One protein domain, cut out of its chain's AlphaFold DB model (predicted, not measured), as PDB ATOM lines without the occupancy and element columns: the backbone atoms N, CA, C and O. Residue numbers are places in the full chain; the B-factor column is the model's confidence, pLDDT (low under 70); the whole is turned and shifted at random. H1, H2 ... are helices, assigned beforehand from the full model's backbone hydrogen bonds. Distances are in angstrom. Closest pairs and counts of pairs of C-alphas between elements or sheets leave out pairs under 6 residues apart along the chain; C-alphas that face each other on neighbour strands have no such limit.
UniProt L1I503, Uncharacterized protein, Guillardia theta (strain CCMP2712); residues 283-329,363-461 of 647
ATOM      1  N   GLU A 283      66.784 -14.416  28.601       87.81
ATOM      2  CA  GLU A 283      66.753 -15.259  27.399       87.81
ATOM      3  C   GLU A 283      65.602 -16.277  27.454       87.81
ATOM      4  O   GLU A 283      64.855 -16.434  26.485       87.81
ATOM      5  N   LYS A 284      65.378 -16.912  28.613       84.56
ATOM      6  CA  LYS A 284      64.243 -17.828  28.800       84.56
ATOM      7  C   LYS A 284      62.897 -17.131  28.615       84.56
ATOM      8  O   LYS A 284      62.042 -17.691  27.932       84.56
ATOM      9  N   ILE A 285      62.714 -15.926  29.157       77.19
ATOM     10  CA  ILE A 285      61.473 -15.154  28.986       77.19
ATOM     11  C   ILE A 285      61.214 -14.880  27.500       77.19
ATOM     12  O   ILE A 285      60.133 -15.205  27.012       77.19
ATOM     13  N   VAL A 286      62.221 -14.411  26.756       84.06
ATOM     14  CA  VAL A 286      62.092 -14.152  25.311       84.06
ATOM     15  C   VAL A 286      61.728 -15.429  24.540       84.06
ATOM     16  O   VAL A 286      60.865 -15.408  23.661       84.06
ATOM     17  N   THR A 287      62.327 -16.579  24.881       84.62
ATOM     18  CA  THR A 287      61.963 -17.851  24.227       84.62
ATOM     19  C   THR A 287      60.535 -18.303  24.541       84.62
ATOM     20  O   THR A 287      59.885 -18.894  23.676       84.62
ATOM     21  N   LEU A 288      60.030 -18.029  25.748       77.31
ATOM     22  CA  LEU A 288      58.650 -18.329  26.134       77.31
ATOM     23  C   LEU A 288      57.659 -17.416  25.411       77.31
ATOM     24  O   LEU A 288      56.643 -17.901  24.921       77.31
ATOM     25  N   GLU A 289      57.981 -16.133  25.252       76.50
ATOM     26  CA  GLU A 289      57.164 -15.187  24.483       76.50
ATOM     27  C   GLU A 289      57.077 -15.585  23.006       76.50
ATOM     28  O   GLU A 289      55.991 -15.594  22.426       76.50
ATOM     29  N   ALA A 290      58.187 -16.034  22.412       82.38
ATOM     30  CA  ALA A 290      58.185 -16.557  21.048       82.38
ATOM     31  C   ALA A 290      57.332 -17.834  20.898       82.38
ATOM     32  O   ALA A 290      56.670 -18.020  19.874       82.38
ATOM     33  N   LYS A 291      57.329 -18.723  21.903       82.50
ATOM     34  CA  LYS A 291      56.456 -19.913  21.917       82.50
ATOM     35  C   LYS A 291      54.985 -19.529  22.068       82.50
ATOM     36  O   LYS A 291      54.156 -20.048  21.329       82.50
ATOM     37  N   GLN A 292      54.677 -18.592  22.963       77.31
ATOM     38  CA  GLN A 292      53.322 -18.088  23.168       77.31
ATOM     39  C   GLN A 292      52.770 -17.432  21.894       77.31
ATOM     40  O   GLN A 292      51.638 -17.716  21.511       77.31
ATOM     41  N   GLY A 293      53.579 -16.631  21.193       78.88
ATOM     42  CA  GLY A 293      53.197 -16.042  19.907       78.88
ATOM     43  C   GLY A 293      52.819 -17.095  18.860       78.88
ATOM     44  O   GLY A 293      51.786 -16.963  18.210       78.88
ATOM     45  N   LYS A 294      53.589 -18.188  18.758       84.31
ATOM     46  CA  LYS A 294      53.269 -19.303  17.847       84.31
ATOM     47  C   LYS A 294      51.976 -20.028  18.220       84.31
ATOM     48  O   LYS A 294      51.228 -20.397  17.323       84.31
ATOM     49  N   LEU A 295      51.702 -20.226  19.511       75.38
ATOM     50  CA  LEU A 295      50.443 -20.837  19.959       75.38
ATOM     51  C   LEU A 295      49.239 -19.952  19.620       75.38
ATOM     52  O   LEU A 295      48.224 -20.458  19.152       75.38
ATOM     53  N   ILE A 296      49.362 -18.633  19.800       74.12
ATOM     54  CA  ILE A 296      48.312 -17.672  19.429       74.12
ATOM     55  C   ILE A 296      48.069 -17.699  17.915       74.12
ATOM     56  O   ILE A 296      46.919 -17.730  17.485       74.12
ATOM     57  N   GLU A 297      49.129 -17.739  17.104       82.19
ATOM     58  CA  GLU A 297      49.017 -17.846  15.645       82.19
ATOM     59  C   GLU A 297      48.336 -19.158  15.220       82.19
ATOM     60  O   GLU A 297      47.440 -19.140  14.378       82.19
ATOM     61  N   GLN A 298      48.680 -20.283  15.856       81.69
ATOM     62  CA  GLN A 298      48.029 -21.576  15.616       81.69
ATOM     63  C   GLN A 298      46.548 -21.572  16.021       81.69
ATOM     64  O   GLN A 298      45.714 -22.085  15.274       81.69
ATOM     65  N   LEU A 299      46.203 -20.970  17.164       74.06
ATOM     66  CA  LEU A 299      44.815 -20.796  17.603       74.06
ATOM     67  C   LEU A 299      44.023 -19.926  16.622       74.06
ATOM     68  O   LEU A 299      42.910 -20.286  16.240       74.06
ATOM     69  N   ALA A 300      44.608 -18.817  16.164       73.94
ATOM     70  CA  ALA A 300      43.994 -17.941  15.174       73.94
ATOM     71  C   ALA A 300      43.798 -18.657  13.827       73.94
ATOM     72  O   ALA A 300      42.729 -18.551  13.232       73.94
ATOM     73  N   GLU A 301      44.780 -19.439  13.369       82.25
ATOM     74  CA  GLU A 301      44.676 -20.224  12.135       82.25
ATOM     75  C   GLU A 301      43.611 -21.327  12.245       82.25
ATOM     76  O   GLU A 301      42.851 -21.545  11.302       82.25
ATOM     77  N   LEU A 302      43.519 -22.018  13.387       74.06
ATOM     78  CA  LEU A 302      42.465 -23.008  13.632       74.06
ATOM     79  C   LEU A 302      41.082 -22.353  13.678       74.06
ATOM     80  O   LEU A 302      40.154 -22.876  13.063       74.06
ATOM     81  N   SER A 303      40.961 -21.197  14.333       74.38
ATOM     82  CA  SER A 303      39.722 -20.416  14.389       74.38
ATOM     83  C   SER A 303      39.296 -19.926  12.999       74.38
ATOM     84  O   SER A 303      38.146 -20.105  12.602       74.38
ATOM     85  N   LEU A 304      40.235 -19.429  12.185       75.38
ATOM     86  CA  LEU A 304      39.974 -19.071  10.788       75.38
ATOM     87  C   LEU A 304      39.601 -20.290   9.942       75.38
ATOM     88  O   LEU A 304      38.648 -20.223   9.179       75.38
ATOM     89  N   LYS A 305      40.264 -21.442  10.111       75.06
ATOM     90  CA  LYS A 305      39.881 -22.691   9.425       75.06
ATOM     91  C   LYS A 305      38.488 -23.179   9.826       75.06
ATOM     92  O   LYS A 305      37.834 -23.821   9.004       75.06
ATOM     93  N   LEU A 306      38.050 -22.903  11.054       67.25
ATOM     94  CA  LEU A 306      36.686 -23.144  11.534       67.25
ATOM     95  C   LEU A 306      35.676 -22.182  10.891       67.25
ATOM     96  O   LEU A 306      34.568 -22.602  10.578       67.25
ATOM     97  N   GLN A 307      36.064 -20.929  10.643       66.75
ATOM     98  CA  GLN A 307      35.221 -19.929   9.979       66.75
ATOM     99  C   GLN A 307      35.149 -20.119   8.448       66.75
ATOM    100  O   GLN A 307      34.072 -20.005   7.862       66.75
ATOM    101  N   ASP A 308      36.273 -20.447   7.802       70.44
ATOM    102  CA  ASP A 308      36.416 -20.585   6.342       70.44
ATOM    103  C   ASP A 308      35.878 -21.910   5.810       70.44
ATOM    104  O   ASP A 308      35.317 -21.979   4.705       70.44
ATOM    105  N   LYS A 309      36.012 -22.992   6.588       60.78
ATOM    106  CA  LYS A 309      35.198 -24.176   6.339       60.78
ATOM    107  C   LYS A 309      33.787 -23.748   6.668       60.78
ATOM    108  O   LYS A 309      33.406 -23.764   7.828       60.78
ATOM    109  N   LYS A 310      33.034 -23.378   5.629       53.56
ATOM    110  CA  LYS A 310      31.578 -23.265   5.639       53.56
ATOM    111  C   LYS A 310      31.013 -24.557   6.213       53.56
ATOM    112  O   LYS A 310      30.629 -25.464   5.475       53.56
ATOM    113  N   PHE A 311      30.993 -24.659   7.533       50.28
ATOM    114  CA  PHE A 311      30.033 -25.464   8.231       50.28
ATOM    115  C   PHE A 311      28.722 -24.962   7.675       50.28
ATOM    116  O   PHE A 311      28.391 -23.783   7.815       50.28
ATOM    117  N   VAL A 312      28.090 -25.822   6.876       49.06
ATOM    118  CA  VAL A 312      26.752 -25.603   6.349       49.06
ATOM    119  C   VAL A 312      25.971 -25.091   7.542       49.06
ATOM    120  O   VAL A 312      25.837 -25.829   8.521       49.06
ATOM    121  N   GLN A 313      25.597 -23.806   7.523       52.91
ATOM    122  CA  GLN A 313      24.997 -23.213   8.706       52.91
ATOM    123  C   GLN A 313      23.813 -24.103   9.090       52.91
ATOM    124  O   GLN A 313      23.151 -24.633   8.190       52.91
ATOM    125  N   PRO A 314      23.507 -24.289  10.383       51.12
ATOM    126  CA  PRO A 314      22.355 -25.087  10.796       51.12
ATOM    127  C   PRO A 314      21.078 -24.703  10.026       51.12
ATOM    128  O   PRO A 314      20.245 -25.551   9.727       51.12
ATOM    129  N   LEU A 315      20.977 -23.434   9.609       49.09
ATOM    130  CA  LEU A 315      19.934 -22.873   8.750       49.09
ATOM    131  C   LEU A 315      19.983 -23.339   7.279       49.09
ATOM    132  O   LEU A 315      18.929 -23.604   6.703       49.09
ATOM    133  N   ASP A 316      21.162 -23.493   6.675       55.88
ATOM    134  CA  ASP A 316      21.322 -24.043   5.321       55.88
ATOM    135  C   ASP A 316      21.007 -25.541   5.303       55.88
ATOM    136  O   ASP A 316      20.309 -26.021   4.409       55.88
ATOM    137  N   LEU A 317      21.435 -26.263   6.342       56.41
ATOM    138  CA  LEU A 317      21.089 -27.665   6.568       56.41
ATOM    139  C   LEU A 317      19.583 -27.814   6.792       56.41
ATOM    140  O   LEU A 317      18.967 -28.688   6.188       56.41
ATOM    141  N   LYS A 318      18.967 -26.906   7.561       58.81
ATOM    142  CA  LYS A 318      17.514 -26.832   7.761       58.81
ATOM    143  C   LYS A 318      16.772 -26.531   6.463       58.81
ATOM    144  O   LYS A 318      15.774 -27.184   6.199       58.81
ATOM    145  N   SER A 319      17.256 -25.616   5.621       63.25
ATOM    146  CA  SER A 319      16.618 -25.281   4.336       63.25
ATOM    147  C   SER A 319      16.748 -26.404   3.298       63.25
ATOM    148  O   SER A 319      15.790 -26.704   2.581       63.25
ATOM    149  N   ALA A 320      17.897 -27.085   3.263       63.75
ATOM    150  CA  ALA A 320      18.122 -28.262   2.433       63.75
ATOM    151  C   ALA A 320      17.267 -29.440   2.915       63.75
ATOM    152  O   ALA A 320      16.639 -30.118   2.101       63.75
ATOM    153  N   PHE A 321      17.178 -29.635   4.233       64.56
ATOM    154  CA  PHE A 321      16.319 -30.635   4.858       64.56
ATOM    155  C   PHE A 321      14.844 -30.333   4.598       64.56
ATOM    156  O   PHE A 321      14.107 -31.225   4.202       64.56
ATOM    157  N   GLN A 322      14.423 -29.074   4.708       69.50
ATOM    158  CA  GLN A 322      13.056 -28.631   4.441       69.50
ATOM    159  C   GLN A 322      12.700 -28.742   2.952       69.50
ATOM    160  O   GLN A 322      11.617 -29.215   2.638       69.50
ATOM    161  N   SER A 323      13.608 -28.418   2.024       68.06
ATOM    162  CA  SER A 323      13.404 -28.654   0.582       68.06
ATOM    163  C   SER A 323      13.310 -30.141   0.235       68.06
ATOM    164  O   SER A 323      12.472 -30.537  -0.577       68.06
ATOM    165  N   LEU A 324      14.143 -30.983   0.853       65.69
ATOM    166  CA  LEU A 324      14.097 -32.436   0.674       65.69
ATOM    167  C   LEU A 324      12.827 -33.042   1.283       65.69
ATOM    168  O   LEU A 324      12.185 -33.875   0.646       65.69
ATOM    169  N   PHE A 325      12.432 -32.580   2.469       71.69
ATOM    170  CA  PHE A 325      11.202 -32.976   3.147       71.69
ATOM    171  C   PHE A 325       9.974 -32.535   2.347       71.69
ATOM    172  O   PHE A 325       9.083 -33.342   2.104       71.69
ATOM    173  N   GLN A 326       9.970 -31.309   1.816       71.00
ATOM    174  CA  GLN A 326       8.925 -30.822   0.918       71.00
ATOM    175  C   GLN A 326       8.844 -31.688  -0.348       71.00
ATOM    176  O   GLN A 326       7.758 -32.112  -0.741       71.00
ATOM    177  N   GLY A 327       9.987 -32.037  -0.946       70.50
ATOM    178  CA  GLY A 327      10.059 -32.982  -2.062       70.50
ATOM    179  C   GLY A 327       9.467 -34.353  -1.722       70.50
ATOM    180  O   GLY A 327       8.755 -34.929  -2.542       70.50
ATOM    181  N   PHE A 328       9.695 -34.846  -0.504       62.97
ATOM    182  CA  PHE A 328       9.119 -36.096  -0.006       62.97
ATOM    183  C   PHE A 328       7.598 -35.987   0.192       62.97
ATOM    184  O   PHE A 328       6.857 -36.843  -0.287       62.97
ATOM    185  N   THR A 329       7.109 -34.900   0.801       68.19
ATOM    186  CA  THR A 329       5.666 -34.654   0.991       68.19
ATOM    187  C   THR A 329       4.917 -34.491  -0.334       68.19
ATOM    188  O   THR A 329       3.825 -35.030  -0.486       68.19
ATOM    189  N   LEU A 363      22.546 -39.744   9.612       77.94
ATOM    190  CA  LEU A 363      23.117 -40.085  10.919       77.94
ATOM    191  C   LEU A 363      24.629 -40.340  10.836       77.94
ATOM    192  O   LEU A 363      25.380 -39.909  11.711       77.94
ATOM    193  N   SER A 364      25.097 -40.972   9.754       79.25
ATOM    194  CA  SER A 364      26.531 -41.149   9.485       79.25
ATOM    195  C   SER A 364      27.246 -39.810   9.255       79.25
ATOM    196  O   SER A 364      28.329 -39.585   9.800       79.25
ATOM    197  N   GLY A 365      26.621 -38.890   8.509       78.00
ATOM    198  CA  GLY A 365      27.133 -37.536   8.286       78.00
ATOM    199  C   GLY A 365      27.250 -36.723   9.577       78.00
ATOM    200  O   GLY A 365      28.310 -36.161   9.845       78.00
ATOM    201  N   PHE A 366      26.208 -36.726  10.415       74.38
ATOM    202  CA  PHE A 366      26.235 -36.052  11.718       74.38
ATOM    203  C   PHE A 366      27.292 -36.652  12.654       74.38
ATOM    204  O   PHE A 366      28.057 -35.905  13.254       74.38
ATOM    205  N   SER A 367      27.429 -37.983  12.701       79.00
ATOM    206  CA  SER A 367      28.474 -38.635  13.507       79.00
ATOM    207  C   SER A 367      29.895 -38.277  13.047       79.00
ATOM    208  O   SER A 367      30.816 -38.198  13.861       79.00
ATOM    209  N   ALA A 368      30.107 -38.068  11.743       73.56
ATOM    210  CA  ALA A 368      31.400 -37.635  11.221       73.56
ATOM    211  C   ALA A 368      31.716 -36.179  11.598       73.56
ATOM    212  O   ALA A 368      32.857 -35.887  11.953       73.56
ATOM    213  N   ILE A 369      30.714 -35.296  11.554       73.12
ATOM    214  CA  ILE A 369      30.836 -33.891  11.962       73.12
ATOM    215  C   ILE A 369      31.163 -33.792  13.458       73.12
ATOM    216  O   ILE A 369      32.174 -33.191  13.818       73.12
ATOM    217  N   GLU A 370      30.404 -34.494  14.298       79.69
ATOM    218  CA  GLU A 370      30.587 -34.533  15.755       79.69
ATOM    219  C   GLU A 370      32.001 -35.011  16.142       79.69
ATOM    220  O   GLU A 370      32.662 -34.446  17.013       79.69
ATOM    221  N   LYS A 371      32.544 -36.012  15.430       81.00
ATOM    222  CA  LYS A 371      33.928 -36.484  15.635       81.00
ATOM    223  C   LYS A 371      34.985 -35.447  15.257       81.00
ATOM    224  O   LYS A 371      36.074 -35.467  15.832       81.00
ATOM    225  N   VAL A 372      34.720 -34.602  14.261       75.81
ATOM    226  CA  VAL A 372      35.651 -33.547  13.839       75.81
ATOM    227  C   VAL A 372      35.611 -32.383  14.822       75.81
ATOM    228  O   VAL A 372      36.681 -31.914  15.208       75.81
ATOM    229  N   GLU A 373      34.423 -31.969  15.259       78.75
ATOM    230  CA  GLU A 373      34.242 -30.927  16.278       78.75
ATOM    231  C   GLU A 373      34.887 -31.335  17.599       78.75
ATOM    232  O   GLU A 373      35.709 -30.591  18.129       78.75
ATOM    233  N   LYS A 374      34.642 -32.569  18.062       87.94
ATOM    234  CA  LYS A 374      35.267 -33.099  19.279       87.94
ATOM    235  C   LYS A 374      36.796 -33.045  19.224       87.94
ATOM    236  O   LYS A 374      37.421 -32.577  20.165       87.94
ATOM    237  N   LYS A 375      37.404 -33.461  18.107       82.00
ATOM    238  CA  LYS A 375      38.866 -33.387  17.932       82.00
ATOM    239  C   LYS A 375      39.399 -31.954  17.890       82.00
ATOM    240  O   LYS A 375      40.525 -31.725  18.312       82.00
ATOM    241  N   HIS A 376      38.633 -31.001  17.354       77.62
ATOM    242  CA  HIS A 376      39.043 -29.593  17.366       77.62
ATOM    243  C   HIS A 376      38.950 -29.005  18.776       77.62
ATOM    244  O   HIS A 376      39.872 -28.308  19.180       77.62
ATOM    245  N   LEU A 377      37.898 -29.330  19.533       80.06
ATOM    246  CA  LEU A 377      37.774 -28.931  20.937       80.06
ATOM    247  C   LEU A 377      38.902 -29.523  21.793       80.06
ATOM    248  O   LEU A 377      39.512 -28.793  22.563       80.06
ATOM    249  N   GLU A 378      39.249 -30.801  21.602       87.62
ATOM    250  CA  GLU A 378      40.397 -31.433  22.273       87.62
ATOM    251  C   GLU A 378      41.716 -30.684  21.986       87.62
ATOM    252  O   GLU A 378      42.497 -30.445  22.904       87.62
ATOM    253  N   LEU A 379      41.942 -30.249  20.739       81.94
ATOM    254  CA  LEU A 379      43.123 -29.453  20.376       81.94
ATOM    255  C   LEU A 379      43.107 -28.042  20.979       81.94
ATOM    256  O   LEU A 379      44.162 -27.542  21.360       81.94
ATOM    257  N   LEU A 380      41.943 -27.390  21.060       77.69
ATOM    258  CA  LEU A 380      41.825 -26.069  21.686       77.69
ATOM    259  C   LEU A 380      42.152 -26.136  23.181       77.69
ATOM    260  O   LEU A 380      42.955 -25.333  23.654       77.69
ATOM    261  N   VAL A 381      41.622 -27.141  23.884       86.75
ATOM    262  CA  VAL A 381      41.926 -27.380  25.303       86.75
ATOM    263  C   VAL A 381      43.420 -27.651  25.505       86.75
ATOM    264  O   VAL A 381      44.039 -27.046  26.377       86.75
ATOM    265  N   GLU A 382      44.048 -28.481  24.662       87.94
ATOM    266  CA  GLU A 382      45.491 -28.750  24.762       87.94
ATOM    267  C   GLU A 382      46.342 -27.479  24.558       87.94
ATOM    268  O   GLU A 382      47.348 -27.278  25.247       87.94
ATOM    269  N   LEU A 383      45.944 -26.596  23.634       78.19
ATOM    270  CA  LEU A 383      46.629 -25.322  23.385       78.19
ATOM    271  C   LEU A 383      46.457 -24.334  24.550       78.19
ATOM    272  O   LEU A 383      47.415 -23.637  24.903       78.19
ATOM    273  N   GLU A 384      45.282 -24.289  25.175       80.38
ATOM    274  CA  GLU A 384      45.039 -23.483  26.377       80.38
ATOM    275  C   GLU A 384      45.855 -23.989  27.573       80.38
ATOM    276  O   GLU A 384      46.559 -23.200  28.206       80.38
ATOM    277  N   GLU A 385      45.904 -25.302  27.809       88.56
ATOM    278  CA  GLU A 385      46.755 -25.894  28.849       88.56
ATOM    279  C   GLU A 385      48.250 -25.607  28.618       88.56
ATOM    280  O   GLU A 385      49.026 -25.423  29.564       88.56
ATOM    281  N   GLN A 386      48.708 -25.585  27.360       83.31
ATOM    282  CA  GLN A 386      50.083 -25.188  27.035       83.31
ATOM    283  C   GLN A 386      50.335 -23.709  27.338       83.31
ATOM    284  O   GLN A 386      51.384 -23.357  27.887       83.31
ATOM    285  N   ARG A 387      49.370 -22.842  27.020       83.94
ATOM    286  CA  ARG A 387      49.441 -21.413  27.325       83.94
ATOM    287  C   ARG A 387      49.504 -21.165  28.834       83.94
ATOM    288  O   ARG A 387      50.354 -20.387  29.272       83.94
ATOM    289  N   GLU A 388      48.672 -21.839  29.622       84.81
ATOM    290  CA  GLU A 388      48.676 -21.724  31.085       84.81
ATOM    291  C   GLU A 388      49.991 -22.211  31.699       84.81
ATOM    292  O   GLU A 388      50.565 -21.526  32.549       84.81
ATOM    293  N   ARG A 389      50.536 -23.338  31.219       85.94
ATOM    294  CA  ARG A 389      51.860 -23.823  31.647       85.94
ATOM    295  C   ARG A 389      52.954 -22.791  31.395       85.94
ATOM    296  O   ARG A 389      53.742 -22.510  32.294       85.94
ATOM    297  N   HIS A 390      52.973 -22.175  30.214       81.38
ATOM    298  CA  HIS A 390      53.938 -21.119  29.907       81.38
ATOM    299  C   HIS A 390      53.737 -19.863  30.759       81.38
ATOM    300  O   HIS A 390      54.714 -19.248  31.188       81.38
ATOM    301  N   GLN A 391      52.492 -19.491  31.057       81.44
ATOM    302  CA  GLN A 391      52.204 -18.380  31.959       81.44
ATOM    303  C   GLN A 391      52.692 -18.673  33.386       81.44
ATOM    304  O   GLN A 391      53.304 -17.807  34.013       81.44
ATOM    305  N   GLN A 392      52.510 -19.901  33.871       88.44
ATOM    306  CA  GLN A 392      52.988 -20.317  35.187       88.44
ATOM    307  C   GLN A 392      54.521 -20.348  35.264       88.44
ATOM    308  O   GLN A 392      55.093 -19.870  36.246       88.44
ATOM    309  N   GLU A 393      55.199 -20.821  34.212       87.38
ATOM    310  CA  GLU A 393      56.663 -20.749  34.097       87.38
ATOM    311  C   GLU A 393      57.161 -19.295  34.151       87.38
ATOM    312  O   GLU A 393      58.137 -19.005  34.848       87.38
ATOM    313  N   ARG A 394      56.473 -18.356  33.483       80.38
ATOM    314  CA  ARG A 394      56.808 -16.919  33.546       80.38
ATOM    315  C   ARG A 394      56.642 -16.354  34.954       80.38
ATOM    316  O   ARG A 394      57.526 -15.629  35.418       80.38
ATOM    317  N   ILE A 395      55.558 -16.701  35.650       83.62
ATOM    318  CA  ILE A 395      55.327 -16.279  37.042       83.62
ATOM    319  C   ILE A 395      56.426 -16.832  37.957       83.62
ATOM    320  O   ILE A 395      56.947 -16.109  38.806       83.62
ATOM    321  N   GLU A 396      56.828 -18.092  37.779       90.62
ATOM    322  CA  GLU A 396      57.888 -18.701  38.584       90.62
ATOM    323  C   GLU A 396      59.260 -18.065  38.324       90.62
ATOM    324  O   GLU A 396      59.996 -17.793  39.276       90.62
ATOM    325  N   ILE A 397      59.603 -17.781  37.062       85.25
ATOM    326  CA  ILE A 397      60.841 -17.067  36.711       85.25
ATOM    327  C   ILE A 397      60.831 -15.660  37.319       85.25
ATOM    328  O   ILE A 397      61.820 -15.256  37.929       85.25
ATOM    329  N   SER A 398      59.707 -14.949  37.221       82.31
ATOM    330  CA  SER A 398      59.540 -13.605  37.787       82.31
ATOM    331  C   SER A 398      59.694 -13.608  39.309       82.31
ATOM    332  O   SER A 398      60.385 -12.757  39.865       82.31
ATOM    333  N   ARG A 399      59.138 -14.619  39.992       88.06
ATOM    334  CA  ARG A 399      59.312 -14.807  41.440       88.06
ATOM    335  C   ARG A 399      60.773 -15.065  41.809       88.06
ATOM    336  O   ARG A 399      61.289 -14.423  42.714       88.06
ATOM    337  N   LYS A 400      61.462 -15.950  41.077       87.56
ATOM    338  CA  LYS A 400      62.895 -16.222  41.295       87.56
ATOM    339  C   LYS A 400      63.752 -14.974  41.071       87.56
ATOM    340  O   LYS A 400      64.711 -14.770  41.805       87.56
ATOM    341  N   LEU A 401      63.406 -14.138  40.092       82.00
ATOM    342  CA  LEU A 401      64.072 -12.855  39.860       82.00
ATOM    343  C   LEU A 401      63.835 -11.875  41.015       82.00
ATOM    344  O   LEU A 401      64.796 -11.292  41.507       82.00
ATOM    345  N   ALA A 402      62.599 -11.750  41.500       83.19
ATOM    346  CA  ALA A 402      62.281 -10.913  42.658       83.19
ATOM    347  C   ALA A 402      63.024 -11.371  43.931       83.19
ATOM    348  O   ALA A 402      63.578 -10.546  44.660       83.19
ATOM    349  N   ASP A 403      63.124 -12.682  44.167       86.25
ATOM    350  CA  ASP A 403      63.893 -13.250  45.283       86.25
ATOM    351  C   ASP A 403      65.396 -12.953  45.170       86.25
ATOM    352  O   ASP A 403      66.070 -12.750  46.179       86.25
ATOM    353  N   VAL A 404      65.943 -12.921  43.951       83.19
ATOM    354  CA  VAL A 404      67.347 -12.554  43.716       83.19
ATOM    355  C   VAL A 404      67.568 -11.057  43.937       83.19
ATOM    356  O   VAL A 404      68.558 -10.672  44.563       83.19
ATOM    357  N   LEU A 405      66.644 -10.216  43.469       79.81
ATOM    358  CA  LEU A 405      66.731  -8.760  43.612       79.81
ATOM    359  C   LEU A 405      66.561  -8.309  45.062       79.81
ATOM    360  O   LEU A 405      67.309  -7.447  45.512       79.81
ATOM    361  N   SER A 406      65.659  -8.935  45.822       82.31
ATOM    362  CA  SER A 406      65.449  -8.617  47.244       82.31
ATOM    363  C   SER A 406      66.663  -8.904  48.133       82.31
ATOM    364  O   SER A 406      66.750  -8.373  49.232       82.31
ATOM    365  N   ARG A 407      67.616  -9.723  47.666       82.00
ATOM    366  CA  ARG A 407      68.878 -10.010  48.371       82.00
ATOM    367  C   ARG A 407      70.012  -9.052  47.998       82.00
ATOM    368  O   ARG A 407      71.113  -9.188  48.527       82.00
ATOM    369  N   CYS A 408      69.785  -8.134  47.061       80.56
ATOM    370  CA  CYS A 408      70.776  -7.154  46.634       80.56
ATOM    371  C   CYS A 408      70.541  -5.810  47.343       80.56
ATOM    372  O   CYS A 408      69.933  -4.911  46.772       80.56
ATOM    373  N   ASP A 409      71.090  -5.649  48.551       71.88
ATOM    374  CA  ASP A 409      70.912  -4.457  49.413       71.88
ATOM    375  C   ASP A 409      71.502  -3.135  48.858       71.88
ATOM    376  O   ASP A 409      71.380  -2.097  49.496       71.88
ATOM    377  N   ASN A 410      72.162  -3.144  47.692       68.12
ATOM    378  CA  ASN A 410      72.880  -1.984  47.131       68.12
ATOM    379  C   ASN A 410      72.452  -1.614  45.697       68.12
ATOM    380  O   ASN A 410      73.190  -0.928  44.988       68.12
ATOM    381  N   CYS A 411      71.296  -2.094  45.236       59.59
ATOM    382  CA  CYS A 411      70.879  -1.974  43.837       59.59
ATOM    383  C   CYS A 411      69.597  -1.147  43.661       59.59
ATOM    384  O   CYS A 411      68.769  -1.509  42.829       59.59
ATOM    385  N   ASP A 412      69.432  -0.045  44.396       66.88
ATOM    386  CA  ASP A 412      68.211   0.783  44.360       66.88
ATOM    387  C   ASP A 412      67.817   1.222  42.939       66.88
ATOM    388  O   ASP A 412      66.639   1.265  42.596       66.88
ATOM    389  N   THR A 413      68.795   1.476  42.065       60.91
ATOM    390  CA  THR A 413      68.529   1.894  40.682       60.91
ATOM    391  C   THR A 413      68.117   0.739  39.766       60.91
ATOM    392  O   THR A 413      67.260   0.918  38.911       60.91
ATOM    393  N   VAL A 414      68.695  -0.456  39.945       61.34
ATOM    394  CA  VAL A 414      68.364  -1.644  39.129       61.34
ATOM    395  C   VAL A 414      67.061  -2.282  39.613       61.34
ATOM    396  O   VAL A 414      66.304  -2.835  38.819       61.34
ATOM    397  N   ALA A 415      66.774  -2.183  40.912       63.91
ATOM    398  CA  ALA A 415      65.531  -2.659  41.498       63.91
ATOM    399  C   ALA A 415      64.315  -1.895  40.950       63.91
ATOM    400  O   ALA A 415      63.308  -2.530  40.655       63.91
ATOM    401  N   GLU A 416      64.411  -0.575  40.761       70.44
ATOM    402  CA  GLU A 416      63.310   0.219  40.194       70.44
ATOM    403  C   GLU A 416      63.088  -0.050  38.695       70.44
ATOM    404  O   GLU A 416      61.942  -0.187  38.273       70.44
ATOM    405  N   GLU A 417      64.149  -0.237  37.900       65.75
ATOM    406  CA  GLU A 417      64.014  -0.570  36.469       65.75
ATOM    407  C   GLU A 417      63.378  -1.960  36.266       65.75
ATOM    408  O   GLU A 417      62.407  -2.103  35.524       65.75
ATOM    409  N   VAL A 418      63.817  -2.979  37.019       68.12
ATOM    410  CA  VAL A 418      63.219  -4.325  36.923       68.12
ATOM    411  C   VAL A 418      61.800  -4.375  37.504       68.12
ATOM    412  O   VAL A 418      60.965  -5.163  37.059       68.12
ATOM    413  N   LYS A 419      61.488  -3.537  38.494       68.81
ATOM    414  CA  LYS A 419      60.139  -3.428  39.064       68.81
ATOM    415  C   LYS A 419      59.146  -2.833  38.065       68.81
ATOM    416  O   LYS A 419      58.014  -3.314  38.014       68.81
ATOM    417  N   LEU A 420      59.569  -1.860  37.255       70.00
ATOM    418  CA  LEU A 420      58.766  -1.320  36.155       70.00
ATOM    419  C   LEU A 420      58.523  -2.378  35.066       70.00
ATOM    420  O   LEU A 420      57.370  -2.596  34.690       70.00
ATOM    421  N   ASP A 421      59.557  -3.119  34.654       66.00
ATOM    422  CA  ASP A 421      59.415  -4.214  33.678       66.00
ATOM    423  C   ASP A 421      58.478  -5.328  34.188       66.00
ATOM    424  O   ASP A 421      57.632  -5.843  33.452       66.00
ATOM    425  N   LEU A 422      58.580  -5.694  35.471       65.81
ATOM    426  CA  LEU A 422      57.695  -6.682  36.099       65.81
ATOM    427  C   LEU A 422      56.243  -6.191  36.194       65.81
ATOM    428  O   LEU A 422      55.324  -6.998  36.031       65.81
ATOM    429  N   GLN A 423      56.019  -4.894  36.430       69.31
ATOM    430  CA  GLN A 423      54.679  -4.298  36.413       69.31
ATOM    431  C   GLN A 423      54.070  -4.294  35.006       69.31
ATOM    432  O   GLN A 423      52.894  -4.632  34.861       69.31
ATOM    433  N   GLU A 424      54.854  -4.000  33.965       67.81
ATOM    434  CA  GLU A 424      54.379  -4.053  32.575       67.81
ATOM    435  C   GLU A 424      54.038  -5.490  32.143       67.81
ATOM    436  O   GLU A 424      52.994  -5.739  31.532       67.81
ATOM    437  N   VAL A 425      54.868  -6.471  32.519       61.12
ATOM    438  CA  VAL A 425      54.587  -7.894  32.267       61.12
ATOM    439  C   VAL A 425      53.325  -8.354  33.002       61.12
ATOM    440  O   VAL A 425      52.519  -9.090  32.425       61.12
ATOM    441  N   ALA A 426      53.122  -7.916  34.248       62.44
ATOM    442  CA  ALA A 426      51.919  -8.227  35.016       62.44
ATOM    443  C   ALA A 426      50.652  -7.629  34.376       62.44
ATOM    444  O   ALA A 426      49.643  -8.330  34.277       62.44
ATOM    445  N   ALA A 427      50.719  -6.390  33.873       65.19
ATOM    446  CA  ALA A 427      49.613  -5.741  33.169       65.19
ATOM    447  C   ALA A 427      49.232  -6.489  31.878       65.19
ATOM    448  O   ALA A 427      48.068  -6.841  31.688       65.19
ATOM    449  N   ARG A 428      50.218  -6.857  31.042       60.28
ATOM    450  CA  ARG A 428      49.975  -7.652  29.819       60.28
ATOM    451  C   ARG A 428      49.435  -9.058  30.113       60.28
ATOM    452  O   ARG A 428      48.691  -9.625  29.315       60.28
ATOM    453  N   ALA A 429      49.808  -9.651  31.248       57.78
ATOM    454  CA  ALA A 429      49.280 -10.947  31.674       57.78
ATOM    455  C   ALA A 429      47.821 -10.877  32.168       57.78
ATOM    456  O   ALA A 429      47.115 -11.886  32.103       57.78
ATOM    457  N   GLU A 430      47.370  -9.728  32.680       62.09
ATOM    458  CA  GLU A 430      45.961  -9.492  33.032       62.09
ATOM    459  C   GLU A 430      45.110  -9.302  31.770       62.09
ATOM    460  O   GLU A 430      44.104  -9.990  31.615       62.09
ATOM    461  N   GLU A 431      45.583  -8.505  30.808       59.56
ATOM    462  CA  GLU A 431      44.922  -8.311  29.506       59.56
ATOM    463  C   GLU A 431      44.753  -9.645  28.753       59.56
ATOM    464  O   GLU A 431      43.683  -9.976  28.236       59.56
ATOM    465  N   GLY A 432      45.784 -10.498  28.784       56.78
ATOM    466  CA  GLY A 432      45.691 -11.854  28.252       56.78
ATOM    467  C   GLY A 432      44.654 -12.730  28.974       56.78
ATOM    468  O   GLY A 432      43.984 -13.536  28.321       56.78
ATOM    469  N   ARG A 433      44.509 -12.608  30.301       57.56
ATOM    470  CA  ARG A 433      43.498 -13.354  31.077       57.56
ATOM    471  C   ARG A 433      42.082 -12.885  30.757       57.56
ATOM    472  O   ARG A 433      41.185 -13.719  30.683       57.56
ATOM    473  N   GLU A 434      41.889 -11.598  30.511       53.62
ATOM    474  CA  GLU A 434      40.596 -11.039  30.114       53.62
ATOM    475  C   GLU A 434      40.177 -11.519  28.713       53.62
ATOM    476  O   GLU A 434      39.058 -11.999  28.530       53.62
ATOM    477  N   ALA A 435      41.117 -11.555  27.761       48.16
ATOM    478  CA  ALA A 435      40.890 -12.159  26.446       48.16
ATOM    479  C   ALA A 435      40.589 -13.671  26.522       48.16
ATOM    480  O   ALA A 435      39.754 -14.170  25.773       48.16
ATOM    481  N   ALA A 436      41.231 -14.407  27.442       47.38
ATOM    482  CA  ALA A 436      40.954 -15.830  27.668       47.38
ATOM    483  C   ALA A 436      39.545 -16.056  28.234       47.38
ATOM    484  O   ALA A 436      38.808 -16.895  27.727       47.38
ATOM    485  N   ARG A 437      39.139 -15.259  29.231       56.25
ATOM    486  CA  ARG A 437      37.786 -15.312  29.810       56.25
ATOM    487  C   ARG A 437      36.714 -15.077  28.751       56.25
ATOM    488  O   ARG A 437      35.729 -15.803  28.730       56.25
ATOM    489  N   SER A 438      36.945 -14.145  27.826       46.88
ATOM    490  CA  SER A 438      36.035 -13.916  26.699       46.88
ATOM    491  C   SER A 438      35.895 -15.129  25.767       46.88
ATOM    492  O   SER A 438      34.836 -15.291  25.169       46.88
ATOM    493  N   VAL A 439      36.930 -15.964  25.621       43.75
ATOM    494  CA  VAL A 439      36.883 -17.192  24.806       43.75
ATOM    495  C   VAL A 439      36.219 -18.339  25.576       43.75
ATOM    496  O   VAL A 439      35.383 -19.034  25.004       43.75
ATOM    497  N   CYS A 440      36.495 -18.490  26.875       45.19
ATOM    498  CA  CYS A 440      35.854 -19.511  27.712       45.19
ATOM    499  C   CYS A 440      34.333 -19.296  27.859       45.19
ATOM    500  O   CYS A 440      33.570 -20.261  27.871       45.19
ATOM    501  N   CYS A 441      33.859 -18.043  27.880       46.84
ATOM    502  CA  CYS A 441      32.419 -17.757  27.865       46.84
ATOM    503  C   CYS A 441      31.725 -18.295  26.598       46.84
ATOM    504  O   CYS A 441      30.592 -18.761  26.675       46.84
ATOM    505  N   LEU A 442      32.414 -18.311  25.449       42.19
ATOM    506  CA  LEU A 442      31.878 -18.893  24.214       42.19
ATOM    507  C   LEU A 442      31.832 -20.428  24.273       42.19
ATOM    508  O   LEU A 442      30.936 -21.034  23.689       42.19
ATOM    509  N   SER A 443      32.762 -21.080  24.983       44.53
ATOM    510  CA  SER A 443      32.707 -22.537  25.175       44.53
ATOM    511  C   SER A 443      31.575 -22.974  26.107       44.53
ATOM    512  O   SER A 443      30.955 -24.002  25.841       44.53
ATOM    513  N   ASP A 444      31.242 -22.186  27.131       45.72
ATOM    514  CA  ASP A 444      30.129 -22.490  28.042       45.72
ATOM    515  C   ASP A 444      28.766 -22.394  27.335       45.72
ATOM    516  O   ASP A 444      27.891 -23.241  27.540       45.72
ATOM    517  N   GLU A 445      28.607 -21.436  26.415       47.53
ATOM    518  CA  GLU A 445      27.427 -21.334  25.543       47.53
ATOM    519  C   GLU A 445      27.292 -22.550  24.608       47.53
ATOM    520  O   GLU A 445      26.195 -23.089  24.427       47.53
ATOM    521  N   VAL A 446      28.409 -23.036  24.054       46.88
ATOM    522  CA  VAL A 446      28.435 -24.233  23.195       46.88
ATOM    523  C   VAL A 446      28.107 -25.502  23.992       46.88
ATOM    524  O   VAL A 446      27.327 -26.334  23.522       46.88
ATOM    525  N   ILE A 447      28.635 -25.644  25.212       54.53
ATOM    526  CA  ILE A 447      28.334 -26.774  26.108       54.53
ATOM    527  C   ILE A 447      26.852 -26.764  26.514       54.53
ATOM    528  O   ILE A 447      26.208 -27.816  26.496       54.53
ATOM    529  N   SER A 448      26.286 -25.593  26.818       57.00
ATOM    530  CA  SER A 448      24.858 -25.441  27.132       57.00
ATOM    531  C   SER A 448      23.963 -25.849  25.950       57.00
ATOM    532  O   SER A 448      23.013 -26.619  26.116       57.00
ATOM    533  N   CYS A 449      24.320 -25.437  24.725       46.84
ATOM    534  CA  CYS A 449      23.616 -25.851  23.507       46.84
ATOM    535  C   CYS A 449      23.681 -27.371  23.275       46.84
ATOM    536  O   CYS A 449      22.685 -27.983  22.879       46.84
ATOM    537  N   GLN A 450      24.832 -27.993  23.549       50.69
ATOM    538  CA  GLN A 450      25.021 -29.439  23.416       50.69
ATOM    539  C   GLN A 450      24.162 -30.225  24.419       50.69
ATOM    540  O   GLN A 450      23.504 -31.193  24.038       50.69
ATOM    541  N   GLN A 451      24.090 -29.777  25.675       64.25
ATOM    542  CA  GLN A 451      23.240 -30.399  26.698       64.25
ATOM    543  C   GLN A 451      21.750 -30.343  26.324       64.25
ATOM    544  O   GLN A 451      21.034 -31.332  26.498       64.25
ATOM    545  N   GLY A 452      21.290 -29.231  25.736       70.44
ATOM    546  CA  GLY A 452      19.920 -29.110  25.228       70.44
ATOM    547  C   GLY A 452      19.608 -30.078  24.077       70.44
ATOM    548  O   GLY A 452      18.513 -30.647  24.013       70.44
ATOM    549  N   LEU A 453      20.575 -30.320  23.186       52.81
ATOM    550  CA  LEU A 453      20.440 -31.295  22.096       52.81
ATOM    551  C   LEU A 453      20.400 -32.742  22.602       52.81
ATOM    552  O   LEU A 453      19.600 -33.541  22.103       52.81
ATOM    553  N   ASP A 454      21.214 -33.077  23.601       60.84
ATOM    554  CA  ASP A 454      21.222 -34.412  24.201       60.84
ATOM    555  C   ASP A 454      19.917 -34.700  24.961       60.84
ATOM    556  O   ASP A 454      19.358 -35.794  24.835       60.84
ATOM    557  N   GLU A 455      19.341 -33.704  25.644       75.81
ATOM    558  CA  GLU A 455      18.036 -33.842  26.299       75.81
ATOM    559  C   GLU A 455      16.891 -34.059  25.289       75.81
ATOM    560  O   GLU A 455      16.022 -34.918  25.489       75.81
ATOM    561  N   LEU A 456      16.909 -33.342  24.159       58.91
ATOM    562  CA  LEU A 456      15.978 -33.555  23.043       58.91
ATOM    563  C   LEU A 456      16.102 -34.967  22.455       58.91
ATOM    564  O   LEU A 456      15.086 -35.618  22.170       58.91
ATOM    565  N   ARG A 457      17.333 -35.471  22.310       61.41
ATOM    566  CA  ARG A 457      17.597 -36.821  21.798       61.41
ATOM    567  C   ARG A 457      17.073 -37.888  22.765       61.41
ATOM    568  O   ARG A 457      16.353 -38.786  22.328       61.41
ATOM    569  N   SER A 458      17.339 -37.760  24.068       76.00
ATOM    570  CA  SER A 458      16.808 -38.675  25.090       76.00
ATOM    571  C   SER A 458      15.277 -38.685  25.137       76.00
ATOM    572  O   SER A 458      14.671 -39.749  25.264       76.00
ATOM    573  N   ARG A 459      14.624 -37.527  24.978       63.31
ATOM    574  CA  ARG A 459      13.152 -37.448  24.950       63.31
ATOM    575  C   ARG A 459      12.542 -38.056  23.689       63.31
ATOM    576  O   ARG A 459      11.480 -38.669  23.776       63.31
ATOM    577  N   THR A 460      13.210 -37.934  22.544       64.62
ATOM    578  CA  THR A 460      12.755 -38.554  21.287       64.62
ATOM    579  C   THR A 460      12.734 -40.081  21.400       64.62
ATOM    580  O   THR A 460      11.732 -40.701  21.054       64.62
ATOM    581  N   VAL A 461      13.775 -40.677  21.997       73.19
ATOM    582  CA  VAL A 461      13.840 -42.131  22.254       73.19
ATOM    583  C   VAL A 461      12.696 -42.596  23.168       73.19
ATOM    584  O   VAL A 461      12.035 -43.590  22.880       73.19
TER     585      VAL A 461
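This is residues 283 to 329 and 363 to 461 of the 647 residues of an uncharacterized protein of Guillardia theta (strain CCMP2712) (UniProt L1I503). A long helical hairpin, H4 and H3, opens away from its turn, with H1 packed along part of H3 and H2 reaching out past H1 without touching a helix. The 146 printed residues hold four named helices, H1 to H4 in order, and no named strand: all helix. The whole is an extended rod, 88 by 30 by 20 A, with radius of gyration of the C-alphas 23.7 A.

H4, residues 412 to 461, is 72.7 A long and ends at C-alpha 461 (13.840, -42.131, 22.254). H3, residues 363 to 405, measures 62.9 A. H1, residues 283 to 308, begins at C-alpha 283 (66.753, -15.259, 27.399) and measures 37.3 A; H2 is residues 314 to 329, 21.6 A.

H4 and H3 form a hairpin and only just touch, with 3 pairs of C-alphas within 8 A, closest Leu 405 and Ala 415 at 6.6 A; their shallow tilt is 21 degrees, opposite ways. H3 touches H1 with residues 380 to 397 alone, the closest C-alphas being Gln 292 and Arg 387, 6.6 A apart, at a shallow tilt of 20 degrees, opposite ways. H1 and H4 are apart. Every O i to N i+4 pair is within hydrogen-bond range in H1, H2 and H3, and 45 of 46 in H4.

Residues 330 to 362 are not printed; C-alphas 329 and 363 are 20.8 A apart across the cut. The link H1 to H2 is tight and H3 to H4 short. Mean pLDDT of the printed part is 70.1, with 66 residues under 70, among them 421 to 451.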